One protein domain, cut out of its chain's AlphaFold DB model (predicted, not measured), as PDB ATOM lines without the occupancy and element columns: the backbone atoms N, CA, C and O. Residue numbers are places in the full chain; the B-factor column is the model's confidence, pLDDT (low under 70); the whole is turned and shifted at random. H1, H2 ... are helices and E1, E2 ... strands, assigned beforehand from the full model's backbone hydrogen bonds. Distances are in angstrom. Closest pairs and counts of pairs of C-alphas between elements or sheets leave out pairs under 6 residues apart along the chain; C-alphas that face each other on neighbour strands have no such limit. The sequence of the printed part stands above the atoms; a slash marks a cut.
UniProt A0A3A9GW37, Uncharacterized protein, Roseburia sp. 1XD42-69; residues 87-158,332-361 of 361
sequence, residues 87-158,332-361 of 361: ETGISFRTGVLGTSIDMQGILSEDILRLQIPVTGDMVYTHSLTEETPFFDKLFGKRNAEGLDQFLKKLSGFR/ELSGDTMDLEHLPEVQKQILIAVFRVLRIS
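Overview. This is residues 87 to 158 and 332 to 361 of the 361 residues of an uncharacterized protein of Roseburia sp. 1XD42-69 (UniProt A0A3A9GW37). A twisted wall of five strands has two helices over one face: H3 crosses the strands, and H2 reaches the sheet with its residues 151 to 155; the short helix H1, off the sheet, touches H3 and makes a corner with H2. The opposite face has no named helix. The 102 printed residues follow E1 E2 E3 E4 H1 H2 E5 H3; the mixed sheet runs E1 E2 E3 E4 E5. The class is mixed, helices and strands, in two layers, and the whole is compact, with a radius of gyration of the C-alphas of 13.1 A and spans of 36 by 31 by 26 A.

Arrangement. E1, residues 87 to 96, E2, 99 to 108, E3, 111 to 115, and E4, 122 to 127, form a meander, each strand the antiparallel neighbour of the one before. N 90 and O 105 are 2.8 A apart, N 106 and O 113 2.9 A, N 114 and O 124 2.8 A. Edge strand E5, residues 336 to 339, is parallel to E4, with N 123 and O 336 2.8 A apart. H3, residues 345 to 360, runs across the strands, at 70 degrees to E2 on the local plane, at a height over the sheet of 8.0 A. H2, residues 141 to 155, on the same face, runs slantwise at 43 degrees to E2 on the local plane, at a height of 10.9 A. H1, residues 133 to 139, touches H3 residues 352 to 359 alone; the closest C-alphas, of Leu 138 and Ile 352, are 6.1 A apart. H1 and H2 touch only at the corner, closest at C-alphas 136 and 144, 5.3 A. H2 and H3 are apart. In H1, H2 and H3 every O i to N i+4 pair is within hydrogen-bond range.

Along the chain. E1 begins at C-alpha 87 (-5.179, 6.388, 8.585) and spans 29.4 A; E2 spans 29.6 A. H2 spans 20.6 A. H3 spans 23.0 A and ends at C-alpha 360 (9.013, 23.688, 29.201).

Size, cuts and confidence. C-alphas 158 and 346, the farthest apart, are 36.6 A apart. Residues 159 to 331 are not printed; the gap from C-alpha 158 to C-alpha 332 is 19.7 A. Of the links printed whole, none is long. Mean pLDDT of the printed part is 78.7; 28 residues are under 70, among them 153 to 158 and 357 to 361.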
ATOM      1  N   GLU A  87      -5.187   5.703   7.303       87.75
ATOM      2  CA  GLU A  87      -5.179   6.388   8.585       87.75
ATOM      3  C   GLU A  87      -3.855   6.163   9.326       87.75
ATOM      4  O   GLU A  87      -3.189   5.128   9.217       87.75
ATOM      5  N   THR A  88      -3.453   7.176  10.087       88.56
ATOM      6  CA  THR A  88      -2.356   7.100  11.050       88.56
ATOM      7  C   THR A  88      -2.884   7.466  12.429       88.56
ATOM      8  O   THR A  88      -3.209   8.627  12.682       88.56
ATOM      9  N   GLY A  89      -2.953   6.484  13.322       91.06
ATOM     10  CA  GLY A  89      -3.174   6.695  14.747       91.06
ATOM     11  C   GLY A  89      -1.934   7.297  15.402       91.06
ATOM     12  O   GLY A  89      -0.802   6.904  15.111       91.06
ATOM     13  N   ILE A  90      -2.140   8.266  16.283       89.94
ATOM     14  CA  ILE A  90      -1.102   8.978  17.022       89.94
ATOM     15  C   ILE A  90      -1.488   8.918  18.495       89.94
ATOM     16  O   ILE A  90      -2.474   9.529  18.888       89.94
ATOM     17  N   SER A  91      -0.687   8.257  19.323       91.75
ATOM     18  CA  SER A  91      -0.827   8.347  20.780       91.75
ATOM     19  C   SER A  91       0.450   8.938  21.348       91.75
ATOM     20  O   SER A  91       1.538   8.391  21.177       91.75
ATOM     21  N   PHE A  92       0.337  10.074  22.014       88.44
ATOM     22  CA  PHE A  92       1.452  10.770  22.630       88.44
ATOM     23  C   PHE A  92       1.169  10.944  24.111       88.44
ATOM     24  O   PHE A  92       0.150  11.506  24.503       88.44
ATOM     25  N   ARG A  93       2.102  10.492  24.934       89.00
ATOM     26  CA  ARG A  93       2.084  10.729  26.367       89.00
ATOM     27  C   ARG A  93       3.438  11.259  26.787       89.00
ATOM     28  O   ARG A  93       4.481  10.753  26.380       89.00
ATOM     29  N   THR A  94       3.429  12.291  27.611       84.81
ATOM     30  CA  THR A  94       4.652  12.845  28.187       84.81
ATOM     31  C   THR A  94       4.411  13.267  29.622       84.81
ATOM     32  O   THR A  94       3.332  13.739  29.972       84.81
ATOM     33  N   GLY A  95       5.416  13.063  30.461       80.31
ATOM     34  CA  GLY A  95       5.432  13.418  31.865       80.31
ATOM     35  C   GLY A  95       6.568  14.389  32.153       80.31
ATOM     36  O   GLY A  95       7.714  14.135  31.781       80.31
ATOM     37  N   VAL A  96       6.252  15.483  32.844       68.25
ATOM     38  CA  VAL A  96       7.218  16.504  33.267       68.25
ATOM     39  C   VAL A  96       6.886  16.914  34.693       68.25
ATOM     40  O   VAL A  96       5.776  17.371  34.960       68.25
ATOM     41  N   LEU A  97       7.839  16.759  35.617       65.81
ATOM     42  CA  LEU A  97       7.712  17.230  37.008       65.81
ATOM     43  C   LEU A  97       6.412  16.773  37.715       65.81
ATOM     44  O   LEU A  97       5.832  17.517  38.500       65.81
ATOM     45  N   GLY A  98       5.954  15.548  37.435       67.62
ATOM     46  CA  GLY A  98       4.754  14.956  38.044       67.62
ATOM     47  C   GLY A  98       3.434  15.227  37.311       67.62
ATOM     48  O   GLY A  98       2.421  14.643  37.686       67.62
ATOM     49  N   THR A  99       3.436  16.042  36.253       72.81
ATOM     50  CA  THR A  99       2.267  16.257  35.385       72.81
ATOM     51  C   THR A  99       2.397  15.407  34.129       72.81
ATOM     52  O   THR A  99       3.402  15.515  33.428       72.81
ATOM     53  N   SER A 100       1.386  14.591  33.824       81.50
ATOM     54  CA  SER A 100       1.283  13.860  32.559       81.50
ATOM     55  C   SER A 100       0.298  14.537  31.614       81.50
ATOM     56  O   SER A 100      -0.797  14.927  32.018       81.50
ATOM     57  N   ILE A 101       0.685  14.653  30.350       84.44
ATOM     58  CA  ILE A 101      -0.191  15.062  29.259       84.44
ATOM     59  C   ILE A 101      -0.329  13.867  28.334       84.44
ATOM     60  O   ILE A 101       0.673  13.357  27.832       84.44
ATOM     61  N   ASP A 102      -1.575  13.467  28.123       89.12
ATOM     62  CA  ASP A 102      -1.972  12.441  27.173       89.12
ATOM     63  C   ASP A 102      -2.666  13.111  25.988       89.12
ATOM     64  O   ASP A 102      -3.436  14.062  26.150       89.12
ATOM     65  N   MET A 103      -2.359  12.639  24.789       90.25
ATOM     66  CA  MET A 103      -2.940  13.097  23.537       90.25
ATOM     67  C   MET A 103      -3.148  11.888  22.636       90.25
ATOM     68  O   MET A 103      -2.247  11.063  22.476       90.25
ATOM     69  N   GLN A 104      -4.319  11.808  22.027       94.12
ATOM     70  CA  GLN A 104      -4.667  10.787  21.048       94.12
ATOM     71  C   GLN A 104      -5.092  11.481  19.769       94.12
ATOM     72  O   GLN A 104      -5.644  12.576  19.808       94.12
ATOM     73  N   GLY A 105      -4.839  10.881  18.622       92.50
ATOM     74  CA  GLY A 105      -5.225  11.475  17.364       92.50
ATOM     75  C   GLY A 105      -5.276  10.479  16.232       92.50
ATOM     76  O   GLY A 105      -4.653   9.424  16.272       92.50
ATOM     77  N   ILE A 106      -6.025  10.851  15.205       93.50
ATOM     78  CA  ILE A 106      -6.118  10.119  13.950       93.50
ATOM     79  C   ILE A 106      -5.869  11.127  12.841       93.50
ATOM     80  O   ILE A 106      -6.583  12.125  12.718       93.50
ATOM     81  N   LEU A 107      -4.852  10.859  12.034       90.06
ATOM     82  CA  LEU A 107      -4.562  11.593  10.817       90.06
ATOM     83  C   LEU A 107      -5.053  10.767   9.629       90.06
ATOM     84  O   LEU A 107      -4.534   9.682   9.377       90.06
ATOM     85  N   SER A 108      -6.048  11.283   8.915       89.44
ATOM     86  CA  SER A 108      -6.574  10.681   7.687       89.44
ATOM     87  C   SER A 108      -6.528  11.721   6.586       89.44
ATOM     88  O   SER A 108      -7.031  12.830   6.773       89.44
ATOM     89  N   GLU A 109      -5.925  11.371   5.450       85.12
ATOM     90  CA  GLU A 109      -5.600  12.343   4.398       85.12
ATOM     91  C   GLU A 109      -4.877  13.555   5.015       85.12
ATOM     92  O   GLU A 109      -3.901  13.366   5.735       85.12
ATOM     93  N   ASP A 110      -5.364  14.776   4.804       86.44
ATOM     94  CA  ASP A 110      -4.809  15.998   5.388       86.44
ATOM     95  C   ASP A 110      -5.623  16.513   6.590       86.44
ATOM     96  O   ASP A 110      -5.497  17.676   6.966       86.44
ATOM     97  N   ILE A 111      -6.454  15.672   7.214       89.31
ATOM     98  CA  ILE A 111      -7.272  16.050   8.374       89.31
ATOM     99  C   ILE A 111      -6.728  15.378   9.633       89.31
ATOM    100  O   ILE A 111      -6.789  14.156   9.795       89.31
ATOM    101  N   LEU A 112      -6.233  16.198  10.559       90.69
ATOM    102  CA  LEU A 112      -5.858  15.780  11.903       90.69
ATOM    103  C   LEU A 112      -7.074  15.874  12.830       90.69
ATOM    104  O   LEU A 112      -7.631  16.955  13.019       90.69
ATOM    105  N   ARG A 113      -7.440  14.756  13.454       93.50
ATOM    106  CA  ARG A 113      -8.340  14.698  14.613       93.50
ATOM    107  C   ARG A 113      -7.508  14.446  15.860       93.50
ATOM    108  O   ARG A 113      -6.657  13.563  15.838       93.50
ATOM    109  N   LEU A 114      -7.734  15.205  16.922       91.69
ATOM    110  CA  LEU A 114      -6.923  15.179  18.133       91.69
ATOM    111  C   LEU A 114      -7.805  15.281  19.377       91.69
ATOM    112  O   LEU A 114      -8.573  16.223  19.521       91.69
ATOM    113  N   GLN A 115      -7.647  14.358  20.308       92.12
ATOM    114  CA  GLN A 115      -8.269  14.375  21.619       92.12
ATOM    115  C   GLN A 115      -7.201  14.589  22.688       92.12
ATOM    116  O   GLN A 115      -6.141  13.960  22.683       92.12
ATOM    117  N   ILE A 116      -7.481  15.508  23.608       89.50
ATOM    118  CA  ILE A 116      -6.590  15.857  24.712       89.50
ATOM    119  C   ILE A 116      -7.417  15.731  25.995       89.50
ATOM    120  O   ILE A 116      -8.103  16.683  26.355       89.50
ATOM    121  N   PRO A 117      -7.380  14.590  26.706       87.62
ATOM    122  CA  PRO A 117      -8.307  14.319  27.809       87.62
ATOM    123  C   PRO A 117      -8.344  15.396  28.905       87.62
ATOM    124  O   PRO A 117      -9.385  15.644  29.506       87.62
ATOM    125  N   VAL A 118      -7.232  16.103  29.141       84.00
ATOM    126  CA  VAL A 118      -7.172  17.196  30.128       84.00
ATOM    127  C   VAL A 118      -8.008  18.431  29.753       84.00
ATOM    128  O   VAL A 118      -8.197  19.304  30.598       84.00
ATOM    129  N   THR A 119      -8.509  18.531  28.517       82.50
ATOM    130  CA  THR A 119      -9.381  19.626  28.056       82.50
ATOM    131  C   THR A 119     -10.860  19.230  27.965       82.50
ATOM    132  O   THR A 119     -11.690  20.070  27.612       82.50
ATOM    133  N   GLY A 120     -11.200  17.990  28.343       84.75
ATOM    134  CA  GLY A 120     -12.548  17.419  28.307       84.75
ATOM    135  C   GLY A 120     -12.766  16.434  27.154       84.75
ATOM    136  O   GLY A 120     -11.832  16.070  26.440       84.75
ATOM    137  N   ASP A 121     -14.022  16.030  26.956       87.12
ATOM    138  CA  ASP A 121     -14.438  15.030  25.958       87.12
ATOM    139  C   ASP A 121     -14.642  15.659  24.566       87.12
ATOM    140  O   ASP A 121     -15.697  15.532  23.944       87.12
ATOM    141  N   MET A 122     -13.637  16.400  24.094       89.38
ATOM    142  CA  MET A 122     -13.661  17.086  22.801       89.38
ATOM    143  C   MET A 122     -12.681  16.443  21.820       89.38
ATOM    144  O   MET A 122     -11.544  16.121  22.178       89.38
ATOM    145  N   VAL A 123     -13.098  16.340  20.558       93.00
ATOM    146  CA  VAL A 123     -12.249  15.946  19.432       93.00
ATOM    147  C   VAL A 123     -11.972  17.172  18.573       93.00
ATOM    148  O   VAL A 123     -12.834  17.685  17.863       93.00
ATOM    149  N   TYR A 124     -10.740  17.652  18.631       90.44
ATOM    150  CA  TYR A 124     -10.287  18.804  17.877       90.44
ATOM    151  C   TYR A 124      -9.923  18.420  16.443       90.44
ATOM    152  O   TYR A 124      -9.130  17.504  16.234       90.44
ATOM    153  N   THR A 125     -10.460  19.124  15.451       91.12
ATOM    154  CA  THR A 125     -10.153  18.905  14.028       91.12
ATOM    155  C   THR A 125      -9.295  20.021  13.463       91.12
ATOM    156  O   THR A 125      -9.501  21.187  13.796       91.12
ATOM    157  N   HIS A 126      -8.371  19.675  12.570       86.44
ATOM    158  CA  HIS A 126      -7.592  20.646  11.813       86.44
ATOM    159  C   HIS A 126      -7.180  20.121  10.434       86.44
ATOM    160  O   HIS A 126      -6.733  18.981  10.299       86.44
ATOM    161  N   SER A 127      -7.309  20.982   9.424       86.44
ATOM    162  CA  SER A 127      -6.882  20.739   8.047       86.44
ATOM    163  C   SER A 127      -5.424  21.158   7.848       86.44
ATOM    164  O   SER A 127      -5.093  22.336   7.933       86.44
ATOM    165  N   LEU A 128      -4.544  20.218   7.494       79.94
ATOM    166  CA  LEU A 128      -3.126  20.483   7.207       79.94
ATOM    167  C   LEU A 128      -2.903  21.300   5.919       79.94
ATOM    168  O   LEU A 128      -1.773  21.689   5.607       79.94
ATOM    169  N   THR A 129      -3.957  21.541   5.136       76.44
ATOM    170  CA  THR A 129      -3.902  22.412   3.952       76.44
ATOM    171  C   THR A 129      -4.033  23.895   4.300       76.44
ATOM    172  O   THR A 129      -3.635  24.740   3.496       76.44
ATOM    173  N   GLU A 130      -4.522  24.214   5.500       68.44
ATOM    174  CA  GLU A 130      -4.744  25.578   5.975       68.44
ATOM    175  C   GLU A 130      -3.564  26.039   6.844       68.44
ATOM    176  O   GLU A 130      -3.108  25.341   7.752       68.44
ATOM    177  N   GLU A 131      -3.024  27.230   6.560       65.69
ATOM    178  CA  GLU A 131      -2.045  27.849   7.456       65.69
ATOM    179  C   GLU A 131      -2.770  28.314   8.718       65.69
ATOM    180  O   GLU A 131      -3.518  29.289   8.677       65.69
ATOM    181  N   THR A 132      -2.520  27.660   9.855       61.91
ATOM    182  CA  THR A 132      -3.112  28.069  11.130       61.91
ATOM    183  C   THR A 132      -2.168  28.945  11.952       61.91
ATOM    184  O   THR A 132      -1.199  28.457  12.544       61.91
ATOM    185  N   PRO A 133      -2.517  30.226  12.184       66.56
ATOM    186  CA  PRO A 133      -1.814  31.075  13.147       66.56
ATOM    187  C   PRO A 133      -1.888  30.546  14.590       66.56
ATOM    188  O   PRO A 133      -1.252  31.099  15.490       66.56
ATOM    189  N   PHE A 134      -2.722  29.533  14.854       65.81
ATOM    190  CA  PHE A 134      -2.881  28.923  16.168       65.81
ATOM    191  C   PHE A 134      -1.630  28.146  16.594       65.81
ATOM    192  O   PHE A 134      -1.087  28.440  17.662       65.81
ATOM    193  N   PHE A 135      -1.098  27.251  15.754       70.06
ATOM    194  CA  PHE A 135       0.144  26.538  16.073       70.06
ATOM    195  C   PHE A 135       1.337  27.486  16.200       70.06
ATOM    196  O   PHE A 135       2.140  27.341  17.125       70.06
ATOM    197  N   ASP A 136       1.394  28.521  15.360       73.69
ATOM    198  CA  ASP A 136       2.385  29.597  15.459       73.69
ATOM    199  C   ASP A 136       2.369  30.283  16.830       73.69
ATOM    200  O   ASP A 136       3.426  30.553  17.409       73.69
ATOM    201  N   LYS A 137       1.176  30.559  17.372       69.12
ATOM    202  CA  LYS A 137       1.007  31.175  18.698       69.12
ATOM    203  C   LYS A 137       1.388  30.224  19.836       69.12
ATOM    204  O   LYS A 137       1.908  30.691  20.849       69.12
ATOM    205  N   LEU A 138       1.146  28.923  19.679       68.06
ATOM    206  CA  LEU A 138       1.440  27.906  20.694       68.06
ATOM    207  C   LEU A 138       2.936  27.591  20.779       68.06
ATOM    208  O   LEU A 138       3.570  27.731  21.830       68.06
ATOM    209  N   PHE A 139       3.515  27.199  19.651       66.00
ATOM    210  CA  PHE A 139       4.861  26.642  19.593       66.00
ATOM    211  C   PHE A 139       5.917  27.677  19.194       66.00
ATOM    212  O   PHE A 139       7.112  27.464  19.421       66.00
ATOM    213  N   GLY A 140       5.487  28.831  18.672       69.69
ATOM    214  CA  GLY A 140       6.339  29.759  17.935       69.69
ATOM    215  C   GLY A 140       6.545  29.275  16.498       69.69
ATOM    216  O   GLY A 140       6.694  28.075  16.273       69.69
ATOM    217  N   LYS A 141       6.625  30.216  15.546       71.81
ATOM    218  CA  LYS A 141       6.717  29.946  14.093       71.81
ATOM    219  C   LYS A 141       7.646  28.785  13.730       71.81
ATOM    220  O   LYS A 141       7.235  27.822  13.107       71.81
ATOM    221  N   ARG A 142       8.886  28.817  14.231       65.00
ATOM    222  CA  ARG A 142       9.896  27.787  13.943       65.00
ATOM    223  C   ARG A 142       9.456  26.363  14.314       65.00
ATOM    224  O   ARG A 142       9.767  25.420  13.597       65.00
ATOM    225  N   ASN A 143       8.811  26.189  15.465       65.62
ATOM    226  CA  ASN A 143       8.409  24.868  15.947       65.62
ATOM    227  C   ASN A 143       7.088  24.427  15.306       65.62
ATOM    228  O   ASN A 143       6.925  23.244  15.025       65.62
ATOM    229  N   ALA A 144       6.187  25.376  15.037       71.56
ATOM    230  CA  ALA A 144       4.957  25.135  14.292       71.56
ATOM    231  C   ALA A 144       5.257  24.642  12.868       71.56
ATOM    232  O   ALA A 144       4.738  23.606  12.467       71.56
ATOM    233  N   GLU A 145       6.190  25.290  12.162       68.88
ATOM    234  CA  GLU A 145       6.687  24.839  10.853       68.88
ATOM    235  C   GLU A 145       7.265  23.414  10.913       68.88
ATOM    236  O   GLU A 145       7.051  22.605  10.011       68.88
ATOM    237  N   GLY A 146       8.004  23.085  11.979       64.50
ATOM    238  CA  GLY A 146       8.560  21.745  12.178       64.50
ATOM    239  C   GLY A 146       7.486  20.673  12.392       64.50
ATOM    240  O   GLY A 146       7.574  19.597  11.797       64.50
ATOM    241  N   LEU A 147       6.475  20.975  13.211       72.44
ATOM    242  CA  LEU A 147       5.335  20.095  13.472       72.44
ATOM    243  C   LEU A 147       4.476  19.905  12.218       72.44
ATOM    244  O   LEU A 147       4.162  18.770  11.877       72.44
ATOM    245  N   ASP A 148       4.167  20.979  11.495       72.50
ATOM    246  CA  ASP A 148       3.425  20.930  10.231       72.50
ATOM    247  C   ASP A 148       4.145  20.056   9.194       72.50
ATOM    248  O   ASP A 148       3.567  19.127   8.631       72.50
ATOM    249  N   GLN A 149       5.455  20.258   9.010       69.69
ATOM    250  CA  GLN A 149       6.253  19.408   8.124       69.69
ATOM    251  C   GLN A 149       6.289  17.945   8.567       69.69
ATOM    252  O   GLN A 149       6.449  17.060   7.722       69.69
ATOM    253  N   PHE A 150       6.234  17.673   9.870       70.06
ATOM    254  CA  PHE A 150       6.174  16.314  10.394       70.06
ATOM    255  C   PHE A 150       4.809  15.680  10.114       70.06
ATOM    256  O   PHE A 150       4.765  14.609   9.513       70.06
ATOM    257  N   LEU A 151       3.714  16.368  10.441       75.19
ATOM    258  CA  LEU A 151       2.348  15.902  10.203       75.19
ATOM    259  C   LEU A 151       2.068  15.698   8.712       75.19
ATOM    260  O   LEU A 151       1.569  14.645   8.343       75.19
ATOM    261  N   LYS A 152       2.502  16.608   7.833       73.12
ATOM    262  CA  LYS A 152       2.402  16.434   6.369       73.12
ATOM    263  C   LYS A 152       3.210  15.250   5.841       73.12
ATOM    264  O   LYS A 152       2.849  14.612   4.854       73.12
ATOM    265  N   LYS A 153       4.349  14.942   6.470       67.31
ATOM    266  CA  LYS A 153       5.107  13.729   6.126       67.31
ATOM    267  C   LYS A 153       4.368  12.480   6.580       67.31
ATOM    268  O   LYS A 153       4.398  11.505   5.841       67.31
ATOM    269  N   LEU A 154       3.740  12.513   7.755       69.88
ATOM    270  CA  LEU A 154       2.911  11.415   8.244       69.88
ATOM    271  C   LEU A 154       1.663  11.225   7.372       69.88
ATOM    272  O   LEU A 154       1.409  10.100   6.961       69.88
ATOM    273  N   SER A 155       0.955  12.298   6.991       68.06
ATOM    274  CA  SER A 155      -0.237  12.214   6.132       68.06
ATOM    275  C   SER A 155       0.067  11.621   4.766       68.06
ATOM    276  O   SER A 155      -0.733  10.856   4.236       68.06
ATOM    277  N   GLY A 156       1.234  11.928   4.198       63.25
ATOM    278  CA  GLY A 156       1.698  11.337   2.945       63.25
ATOM    279  C   GLY A 156       2.343   9.956   3.101       63.25
ATOM    280  O   GLY A 156       2.622   9.299   2.092       63.25
ATOM    281  N   PHE A 157       2.624   9.515   4.329       62.53
ATOM    282  CA  PHE A 157       3.235   8.219   4.577       62.53
ATOM    283  C   PHE A 157       2.167   7.132   4.558       62.53
ATOM    284  O   PHE A 157       1.129   7.212   5.208       62.53
ATOM    285  N   ARG A 158       2.434   6.083   3.788       64.44
ATOM    286  CA  ARG A 158       1.618   4.877   3.772       64.44
ATOM    287  C   ARG A 158       2.562   3.722   3.992       64.44
ATOM    288  O   ARG A 158       3.453   3.504   3.163       64.44
ATOM    289  N   GLU A 332      -9.964   4.653  19.288       85.00
ATOM    290  CA  GLU A 332     -11.132   5.379  18.803       85.00
ATOM    291  C   GLU A 332     -11.255   6.715  19.540       85.00
ATOM    292  O   GLU A 332     -11.212   6.771  20.768       85.00
ATOM    293  N   LEU A 333     -11.440   7.793  18.781       90.69
ATOM    294  CA  LEU A 333     -11.719   9.108  19.348       90.69
ATOM    295  C   LEU A 333     -13.219   9.226  19.621       90.69
ATOM    296  O   LEU A 333     -14.036   8.969  18.733       90.69
ATOM    297  N   SER A 334     -13.583   9.664  20.823       86.62
ATOM    298  CA  SER A 334     -14.982   9.828  21.228       86.62
ATOM    299  C   SER A 334     -15.213  11.191  21.862       86.62
ATOM    300  O   SER A 334     -14.471  11.577  22.766       86.62
ATOM    301  N   GLY A 335     -16.259  11.890  21.430       88.38
ATOM    302  CA  GLY A 335     -16.610  13.206  21.950       88.38
ATOM    303  C   GLY A 335     -17.189  14.121  20.881       88.38
ATOM    304  O   GLY A 335     -17.323  13.732  19.718       88.38
ATOM    305  N   ASP A 336     -17.511  15.347  21.283       88.50
ATOM    306  CA  ASP A 336     -17.993  16.367  20.357       88.50
ATOM    307  C   ASP A 336     -16.836  16.929  19.525       88.50
ATOM    308  O   ASP A 336     -15.746  17.216  20.031       88.50
ATOM    309  N   THR A 337     -17.081  17.115  18.230       90.06
ATOM    310  CA  THR A 337     -16.077  17.632  17.300       90.06
ATOM    311  C   THR A 337     -16.013  19.154  17.354       90.06
ATOM    312  O   THR A 337     -17.040  19.832  17.283       90.06
ATOM    313  N   MET A 338     -14.803  19.709  17.411       88.50
ATOM    314  CA  MET A 338     -14.583  21.152  17.381       88.50
ATOM    315  C   MET A 338     -13.406  21.524  16.490       88.50
ATOM    316  O   MET A 338     -12.312  20.983  16.609       88.50
ATOM    317  N   ASP A 339     -13.616  22.505  15.625       86.94
ATOM    318  CA  ASP A 339     -12.563  23.037  14.772       86.94
ATOM    319  C   ASP A 339     -11.558  23.874  15.585       86.94
ATOM    320  O   ASP A 339     -11.948  24.810  16.294       86.94
ATOM    321  N   LEU A 340     -10.265  23.542  15.473       81.38
ATOM    322  CA  LEU A 340      -9.172  24.280  16.116       81.38
ATOM    323  C   LEU A 340      -9.102  25.747  15.670       81.38
ATOM    324  O   LEU A 340      -8.608  26.591  16.426       81.38
ATOM    325  N   GLU A 341      -9.600  26.076  14.480       75.56
ATOM    326  CA  GLU A 341      -9.602  27.451  13.972       75.56
ATOM    327  C   GLU A 341     -10.677  28.325  14.627       75.56
ATOM    328  O   GLU A 341     -10.468  29.521  14.855       75.56
ATOM    329  N   HIS A 342     -11.800  27.712  14.999       80.81
ATOM    330  CA  HIS A 342     -13.009  28.390  15.468       80.81
ATOM    331  C   HIS A 342     -13.287  28.152  16.960       80.81
ATOM    332  O   HIS A 342     -14.427  28.241  17.424       80.81
ATOM    333  N   LEU A 343     -12.234  27.881  17.737       81.19
ATOM    334  CA  LEU A 343     -12.338  27.632  19.172       81.19
ATOM    335  C   LEU A 343     -12.908  28.837  19.941       81.19
ATOM    336  O   LEU A 343     -12.409  29.959  19.790       81.19
ATOM    337  N   PRO A 344     -13.848  28.609  20.878       84.00
ATOM    338  CA  PRO A 344     -14.197  29.598  21.893       84.00
ATOM    339  C   PRO A 344     -12.957  30.040  22.684       84.00
ATOM    340  O   PRO A 344     -12.082  29.228  22.991       84.00
ATOM    341  N   GLU A 345     -12.900  31.313  23.087       81.81
ATOM    342  CA  GLU A 345     -11.717  31.894  23.749       81.81
ATOM    343  C   GLU A 345     -11.292  31.121  25.012       81.81
ATOM    344  O   GLU A 345     -10.104  30.934  25.260       81.81
ATOM    345  N   VAL A 346     -12.253  30.589  25.774       82.25
ATOM    346  CA  VAL A 346     -11.979  29.756  26.957       82.25
ATOM    347  C   VAL A 346     -11.246  28.464  26.575       82.25
ATOM    348  O   VAL A 346     -10.216  28.147  27.165       82.25
ATOM    349  N   GLN A 347     -11.725  27.748  25.555       81.00
ATOM    350  CA  GLN A 347     -11.105  26.504  25.073       81.00
ATOM    351  C   GLN A 347      -9.705  26.754  24.510       81.00
ATOM    352  O   GLN A 347      -8.755  26.018  24.781       81.00
ATOM    353  N   LYS A 348      -9.549  27.868  23.795       80.44
ATOM    354  CA  LYS A 348      -8.261  28.322  23.282       80.44
ATOM    355  C   LYS A 348      -7.247  28.564  24.403       80.44
ATOM    356  O   LYS A 348      -6.097  28.150  24.277       80.44
ATOM    357  N   GLN A 349      -7.654  29.201  25.503       81.19
ATOM    358  CA  GLN A 349      -6.770  29.440  26.650       81.19
ATOM    359  C   GLN A 349      -6.376  28.148  27.372       81.19
ATOM    360  O   GLN A 349      -5.214  28.015  27.762       81.19
ATOM    361  N   ILE A 350      -7.299  27.189  27.491       80.69
ATOM    362  CA  ILE A 350      -7.019  25.862  28.056       80.69
ATOM    363  C   ILE A 350      -5.964  25.138  27.209       80.69
ATOM    364  O   ILE A 350      -4.933  24.726  27.739       80.69
ATOM    365  N   LEU A 351      -6.152  25.064  25.886       80.56
ATOM    366  CA  LEU A 351      -5.176  24.442  24.983       80.56
ATOM    367  C   LEU A 351      -3.815  25.145  25.036       80.56
ATOM    368  O   LEU A 351      -2.781  24.484  25.131       80.56
ATOM    369  N   ILE A 352      -3.792  26.483  25.052       79.50
ATOM    370  CA  ILE A 352      -2.549  27.251  25.227       79.50
ATOM    371  C   ILE A 352      -1.836  26.867  26.529       79.50
ATOM    372  O   ILE A 352      -0.611  26.735  26.528       79.50
ATOM    373  N   ALA A 353      -2.564  26.686  27.631       77.88
ATOM    374  CA  ALA A 353      -1.974  26.281  28.903       77.88
ATOM    375  C   ALA A 353      -1.356  24.873  28.824       77.88
ATOM    376  O   ALA A 353      -0.206  24.706  29.230       77.88
ATOM    377  N   VAL A 354      -2.059  23.902  28.228       77.69
ATOM    378  CA  VAL A 354      -1.557  22.528  28.030       77.69
ATOM    379  C   VAL A 354      -0.276  22.524  27.189       77.69
ATOM    380  O   VAL A 354       0.749  21.988  27.608       77.69
ATOM    381  N   PHE A 355      -0.275  23.197  26.037       75.56
ATOM    382  CA  PHE A 355       0.899  23.238  25.158       75.56
ATOM    383  C   PHE A 355       2.068  24.057  25.721       75.56
ATOM    384  O   PHE A 355       3.224  23.793  25.387       75.56
ATOM    385  N   ARG A 356       1.816  25.028  26.608       72.44
ATOM    386  CA  ARG A 356       2.896  25.723  27.328       72.44
ATOM    387  C   ARG A 356       3.643  24.793  28.275       72.44
ATOM    388  O   ARG A 356       4.860  24.920  28.361       72.44
ATOM    389  N   VAL A 357       2.955  23.859  28.932       67.38
ATOM    390  CA  VAL A 357       3.607  22.830  29.759       67.38
ATOM    391  C   VAL A 357       4.523  21.960  28.892       67.38
ATOM    392  O   VAL A 357       5.673  21.741  29.263       67.38
ATOM    393  N   LEU A 358       4.073  21.587  27.687       64.69
ATOM    394  CA  LEU A 358       4.868  20.818  26.715       64.69
ATOM    395  C   LEU A 358       6.108  21.554  26.183       64.69
ATOM    396  O   LEU A 358       7.045  20.915  25.719       64.69
ATOM    397  N   ARG A 359       6.129  22.890  26.226       61.06
ATOM    398  CA  ARG A 359       7.263  23.707  25.761       61.06
ATOM    399  C   ARG A 359       8.371  23.866  26.811       61.06
ATOM    400  O   ARG A 359       9.456  24.335  26.471       61.06
ATOM    401  N   ILE A 360       8.066  23.586  28.078       40.72
ATOM    402  CA  ILE A 360       9.013  23.688  29.201       40.72
ATOM    403  C   ILE A 360       9.785  22.365  29.388       40.72
ATOM    404  O   ILE A 360      10.880  22.387  29.950       40.72
ATOM    405  N   SER A 361       9.254  21.244  28.880       40.66
ATOM    406  CA  SER A 361      10.010  20.019  28.554       40.66
ATOM    407  C   SER A 361      10.866  20.162  27.310       40.66
ATOM    408  O   SER A 361      11.917  19.484  27.277       40.66
TER     409      SER A 361